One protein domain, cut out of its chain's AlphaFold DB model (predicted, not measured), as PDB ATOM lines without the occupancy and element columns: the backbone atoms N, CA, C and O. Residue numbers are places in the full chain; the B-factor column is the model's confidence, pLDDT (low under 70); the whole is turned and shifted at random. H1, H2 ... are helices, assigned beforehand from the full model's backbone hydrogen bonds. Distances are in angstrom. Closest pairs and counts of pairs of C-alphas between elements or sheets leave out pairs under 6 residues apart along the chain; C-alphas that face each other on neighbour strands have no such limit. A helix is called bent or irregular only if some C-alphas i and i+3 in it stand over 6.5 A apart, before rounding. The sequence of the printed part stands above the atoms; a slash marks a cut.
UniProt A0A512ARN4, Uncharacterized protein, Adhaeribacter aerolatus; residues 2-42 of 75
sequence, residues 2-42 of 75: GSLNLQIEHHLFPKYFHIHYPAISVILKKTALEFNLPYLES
ATOM      1  N   GLY A   2     -35.641 -41.321 -39.878       51.53
ATOM      2  CA  GLY A   2     -36.041 -41.730 -41.244       51.53
ATOM      3  C   GLY A   2     -36.545 -40.633 -42.202       51.53
ATOM      4  O   GLY A   2     -36.886 -40.940 -43.334       51.53
ATOM      5  N   SER A   3     -36.630 -39.365 -41.776       57.97
ATOM      6  CA  SER A   3     -37.064 -38.263 -42.660       57.97
ATOM      7  C   SER A   3     -35.907 -37.598 -43.413       57.97
ATOM      8  O   SER A   3     -36.127 -37.083 -44.502       57.97
ATOM      9  N   LEU A   4     -34.703 -37.602 -42.830       73.81
ATOM     10  CA  LEU A   4     -33.495 -36.946 -43.361       73.81
ATOM     11  C   LEU A   4     -32.765 -37.820 -44.389       73.81
ATOM     12  O   LEU A   4     -32.063 -37.334 -45.270       73.81
ATOM     13  N   ASN A   5     -32.896 -39.132 -44.232       74.69
ATOM     14  CA  ASN A   5     -32.368 -40.155 -45.118       74.69
ATOM     15  C   ASN A   5     -33.291 -41.377 -44.984       74.69
ATOM     16  O   ASN A   5     -33.934 -41.528 -43.941       74.69
ATOM     17  N   LEU A   6     -33.318 -42.255 -45.985       85.31
ATOM     18  CA  LEU A   6     -34.134 -43.482 -46.009       85.31
ATOM     19  C   LEU A   6     -35.648 -43.287 -46.284       85.31
ATOM     20  O   LEU A   6     -36.502 -44.013 -45.766       85.31
ATOM     21  N   GLN A   7     -36.008 -42.273 -47.082       84.00
ATOM     22  CA  GLN A   7     -37.409 -42.025 -47.454       84.00
ATOM     23  C   GLN A   7     -37.962 -43.100 -48.396       84.00
ATOM     24  O   GLN A   7     -39.147 -43.415 -48.333       84.00
ATOM     25  N   ILE A   8     -37.120 -43.667 -49.258       87.12
ATOM     26  CA  ILE A   8     -37.515 -44.682 -50.238       87.12
ATOM     27  C   ILE A   8     -38.023 -45.926 -49.490       87.12
ATOM     28  O   ILE A   8     -39.137 -46.382 -49.716       87.12
ATOM     29  N   GLU A   9     -37.263 -46.386 -48.505       90.25
ATOM     30  CA  GLU A   9     -37.548 -47.479 -47.580       90.25
ATOM     31  C   GLU A   9     -38.844 -47.227 -46.821       90.25
ATOM     32  O   GLU A   9     -39.680 -48.120 -46.730       90.25
ATOM     33  N   HIS A  10     -39.032 -46.005 -46.315       87.25
ATOM     34  CA  HIS A  10     -40.251 -45.641 -45.603       87.25
ATOM     35  C   HIS A  10     -41.505 -45.772 -46.480       87.25
ATOM     36  O   HIS A  10     -42.528 -46.262 -46.001       87.25
ATOM     37  N   HIS A  11     -41.426 -45.366 -47.751       87.62
ATOM     38  CA  HIS A  11     -42.561 -45.421 -48.676       87.62
ATOM     39  C   HIS A  11     -42.771 -46.816 -49.284       87.62
ATOM     40  O   HIS A  11     -43.913 -47.221 -49.487       87.62
ATOM     41  N   LEU A  12     -41.699 -47.569 -49.551       89.25
ATOM     42  CA  LEU A  12     -41.773 -48.941 -50.071       89.25
ATOM     43  C   LEU A  12     -42.165 -49.959 -48.995       89.25
ATOM     44  O   LEU A  12     -42.868 -50.925 -49.287       89.25
ATOM     45  N   PHE A  13     -41.746 -49.740 -47.748       89.94
ATOM     46  CA  PHE A  13     -41.933 -50.671 -46.635       89.94
ATOM     47  C   PHE A  13     -42.614 -50.008 -45.424       89.94
ATOM     48  O   PHE A  13     -42.093 -50.078 -44.310       89.94
ATOM     49  N   PRO A  14     -43.828 -49.440 -45.575       86.31
ATOM     50  CA  PRO A  14     -44.499 -48.696 -44.503       86.31
ATOM     51  C   PRO A  14     -44.875 -49.560 -43.289       86.31
ATOM     52  O   PRO A  14     -45.132 -49.039 -42.209       86.31
ATOM     53  N   LYS A  15     -44.919 -50.890 -43.458       90.75
ATOM     54  CA  LYS A  15     -45.222 -51.859 -42.391       90.75
ATOM     55  C   LYS A  15     -43.996 -52.279 -41.574       90.75
ATOM     56  O   LYS A  15     -44.154 -52.997 -40.590       90.75
ATOM     57  N   TYR A  16     -42.791 -51.882 -41.979       85.81
ATOM     58  CA  TYR A  16     -41.554 -52.266 -41.307       85.81
ATOM     59  C   TYR A  16     -41.089 -51.168 -40.352       85.81
ATOM     60  O   TYR A  16     -41.233 -49.975 -40.613       85.81
ATOM     61  N   PHE A  17     -40.502 -51.569 -39.226       86.62
ATOM     62  CA  PHE A  17     -39.946 -50.614 -38.274       86.62
ATOM     63  C   PHE A  17     -38.667 -49.965 -38.813       86.62
ATOM     64  O   PHE A  17     -37.831 -50.614 -39.441       86.62
ATOM     65  N   HIS A  18     -38.475 -48.689 -38.474       84.38
ATOM     66  CA  HIS A  18     -37.350 -47.859 -38.917       84.38
ATOM     67  C   HIS A  18     -35.963 -48.422 -38.576       84.38
ATOM     68  O   HIS A  18     -34.987 -48.080 -39.238       84.38
ATOM     69  N   ILE A  19     -35.867 -49.295 -37.568       88.62
ATOM     70  CA  ILE A  19     -34.629 -49.997 -37.210       88.62
ATOM     71  C   ILE A  19     -34.114 -50.897 -38.342       88.62
ATOM     72  O   ILE A  19     -32.915 -51.137 -38.438       88.62
ATOM     73  N   HIS A  20     -35.002 -51.365 -39.223       89.25
ATOM     74  CA  HIS A  20     -34.640 -52.224 -40.349       89.25
ATOM     75  C   HIS A  20     -34.255 -51.438 -41.603       89.25
ATOM     76  O   HIS A  20     -33.603 -51.993 -42.485       89.25
ATOM     77  N   TYR A  21     -34.609 -50.153 -41.690       89.25
ATOM     78  CA  TYR A  21     -34.340 -49.344 -42.881       89.25
ATOM     79  C   TYR A  21     -32.850 -49.280 -43.256       89.25
ATOM     80  O   TYR A  21     -32.571 -49.409 -44.440       89.25
ATOM     81  N   PRO A  22     -31.877 -49.194 -42.322       88.38
ATOM     82  CA  PRO A  22     -30.459 -49.229 -42.687       88.38
ATOM     83  C   PRO A  22     -30.007 -50.537 -43.351       88.38
ATOM     84  O   PRO A  22     -29.095 -50.524 -44.166       88.38
ATOM     85  N   ALA A  23     -30.617 -51.674 -43.009       91.06
ATOM     86  CA  ALA A  23     -30.304 -52.945 -43.661       91.06
ATOM     87  C   ALA A  23     -31.005 -53.053 -45.026       91.06
ATOM     88  O   ALA A  23     -30.421 -53.518 -46.002       91.06
ATOM     89  N   ILE A  24     -32.253 -52.581 -45.100       91.38
ATOM     90  CA  ILE A  24     -33.050 -52.555 -46.330       91.38
ATOM     91  C   ILE A  24     -32.426 -51.611 -47.368       91.38
ATOM     92  O   ILE A  24     -32.418 -51.945 -48.551       91.38
ATOM     93  N   SER A  25     -31.853 -50.484 -46.945       91.06
ATOM     94  CA  SER A  25     -31.227 -49.492 -47.828       91.06
ATOM     95  C   SER A  25     -30.083 -50.073 -48.651       91.06
ATOM     96  O   SER A  25     -29.969 -49.800 -49.842       91.06
ATOM     97  N   VAL A  26     -29.271 -50.942 -48.043       92.25
ATOM     98  CA  VAL A  26     -28.161 -51.627 -48.716       92.25
ATOM     99  C   VAL A  26     -28.689 -52.518 -49.841       92.25
ATOM    100  O   VAL A  26     -28.143 -52.510 -50.946       92.25
ATOM    101  N   ILE A  27     -29.774 -53.250 -49.575       93.75
ATOM    102  CA  ILE A  27     -30.421 -54.124 -50.560       93.75
ATOM    103  C   ILE A  27     -31.045 -53.276 -51.670       93.75
ATOM    104  O   ILE A  27     -30.755 -53.503 -52.842       93.75
ATOM    105  N   LEU A  28     -31.834 -52.257 -51.315       92.62
ATOM    106  CA  LEU A  28     -32.487 -51.378 -52.283       92.62
ATOM    107  C   LEU A  28     -31.490 -50.646 -53.171       92.62
ATOM    108  O   LEU A  28     -31.722 -50.552 -54.369       92.62
ATOM    109  N   LYS A  29     -30.379 -50.155 -52.618       92.50
ATOM    110  CA  LYS A  29     -29.332 -49.493 -53.398       92.50
ATOM    111  C   LYS A  29     -28.709 -50.449 -54.408       92.50
ATOM    112  O   LYS A  29     -28.522 -50.071 -55.562       92.50
ATOM    113  N   LYS A  30     -28.427 -51.693 -54.005       94.69
ATOM    114  CA  LYS A  30     -27.924 -52.730 -54.918       94.69
ATOM    115  C   LYS A  30     -28.928 -53.012 -56.035       94.69
ATOM    116  O   LYS A  30     -28.556 -52.971 -57.202       94.69
ATOM    117  N   THR A  31     -30.194 -53.219 -55.685       94.62
ATOM    118  CA  THR A  31     -31.265 -53.456 -56.658       94.62
ATOM    119  C   THR A  31     -31.447 -52.253 -57.585       94.62
ATOM    120  O   THR A  31     -31.497 -52.418 -58.794       94.62
ATOM    121  N   ALA A  32     -31.464 -51.025 -57.068       93.88
ATOM    122  CA  ALA A  32     -31.567 -49.821 -57.889       93.88
ATOM    123  C   ALA A  32     -30.437 -49.751 -58.926       93.88
ATOM    124  O   ALA A  32     -30.710 -49.506 -60.097       93.88
ATOM    125  N   LEU A  33     -29.197 -50.061 -58.532       94.06
ATOM    126  CA  LEU A  33     -28.065 -50.132 -59.459       94.06
ATOM    127  C   LEU A  33     -28.238 -51.230 -60.520       94.06
ATOM    128  O   LEU A  33     -27.972 -50.976 -61.690       94.06
ATOM    129  N   GLU A  34     -28.718 -52.418 -60.143       96.94
ATOM    130  CA  GLU A  34     -28.992 -53.522 -61.084       96.94
ATOM    131  C   GLU A  34     -30.020 -53.130 -62.158       96.94
ATOM    132  O   GLU A  34     -29.893 -53.525 -63.316       96.94
ATOM    133  N   PHE A  35     -31.008 -52.311 -61.794       95.50
ATOM    134  CA  PHE A  35     -32.041 -51.811 -62.704       95.50
ATOM    135  C   PHE A  35     -31.698 -50.455 -63.346       95.50
ATOM    136  O   PHE A  35     -32.558 -49.855 -63.991       95.50
ATOM    137  N   ASN A  36     -30.460 -49.961 -63.197       94.19
ATOM    138  CA  ASN A  36     -30.026 -48.636 -63.663       94.19
ATOM    139  C   ASN A  36     -30.928 -47.480 -63.173       94.19
ATOM    140  O   ASN A  36     -31.140 -46.490 -63.876       94.19
ATOM    141  N   LEU A  37     -31.462 -47.600 -61.958       92.19
ATOM    142  CA  LEU A  37     -32.280 -46.588 -61.302       92.19
ATOM    143  C   LEU A  37     -31.432 -45.706 -60.374       92.19
ATOM    144  O   LEU A  37     -30.558 -46.203 -59.658       92.19
ATOM    145  N   PRO A  38     -31.704 -44.390 -60.327       88.12
ATOM    146  CA  PRO A  38     -31.028 -43.498 -59.401       88.12
ATOM    147  C   PRO A  38     -31.447 -43.803 -57.957       88.12
ATOM    148  O   PRO A  38     -32.634 -43.843 -57.635       88.12
ATOM    149  N   TYR A  39     -30.460 -43.953 -57.074       88.56
ATOM    150  CA  TYR A  39     -30.670 -44.069 -55.634       88.56
ATOM    151  C   TYR A  39     -30.188 -42.794 -54.940       88.56
ATOM    152  O   TYR A  39     -28.988 -42.523 -54.890       88.56
ATOM    153  N   LEU A  40     -31.125 -41.984 -54.442       83.62
ATOM    154  CA  LEU A  40     -30.813 -40.708 -53.800       83.62
ATOM    155  C   LEU A  40     -30.681 -40.891 -52.288       83.62
ATOM    156  O   LEU A  40     -31.666 -41.118 -51.592       83.62
ATOM    157  N   GLU A  41     -29.463 -40.727 -51.782       85.44
ATOM    158  CA  GLU A  41     -29.165 -40.700 -50.350       85.44
ATOM    159  C   GLU A  41     -28.212 -39.549 -50.019       85.44
ATOM    160  O   GLU A  41     -27.400 -39.123 -50.846       85.44
ATOM    161  N   SER A  42     -28.300 -39.034 -48.792       83.75
ATOM    162  CA  SER A  42     -27.331 -38.050 -48.304       83.75
ATOM    163  C   SER A  42     -26.098 -38.758 -47.724       83.75
ATOM    164  O   SER A  42     -26.257 -39.626 -46.866       83.75
TER     165      SER A  42
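Overview. This is residues 2 to 42 of the 75 residues of an uncharacterized protein of Adhaeribacter aerolatus (UniProt A0A512ARN4). One long helix, H2, makes the length of this small domain, and a short helix, H1, packs across its first part, near Tyr 21. After H2 the last residues fold back, running to Ser 42, while residues 2 to 6 make a small arch before H1. The printed part has 41 residues with two named helices, H1 then H2, and no named strand; the class is all helix. It is compact, with a radius of gyration of the C-alphas of 9.8 A, and its C-alphas span 27 by 18 by 15 A, only just elongated.

Along the chain. Begin with H2, residues 18 to 34: find C-alpha 18 at (-37.350, -47.859, -38.917), and from there the helix runs 24.4 A to C-alpha 34 at (-28.992, -53.522, -61.084). Look near residue 25 for a kink of 37 degrees. H2 is irregular, but only just: C-alphas 19 and 22 are 6.9 A apart. Then go back to H1, residues 7 to 12, which begins at C-alpha 7 at (-37.409, -42.025, -47.454) and is 8.6 A long.

Arrangement. Look at Glu 9 in H1 and Tyr 21 in H2: their C-alphas are the closest of the two helices, 6.0 A apart. The helices touch, with 6 pairs of C-alphas within 8 A. Their lines are about perpendicular, at 84 degrees, and their centres are 9.8 A apart. In H1 every O i to N i+4 pair is within hydrogen-bond range; in H2, 9 of 13 are.

Size, cuts and confidence. The C-alphas of Phe 17 and Asn 36, 27.3 A apart, are the two farthest apart in the domain. Those of Gly 2 and Ser 42, the first and last printed, are 11.8 A apart. The printed part has no cut, and the link from H1 to H2, five residues, is tight. In the B-factor column you will find a mean pLDDT of 87.3 for the printed part of this model; residues 2 to 3 are under 70.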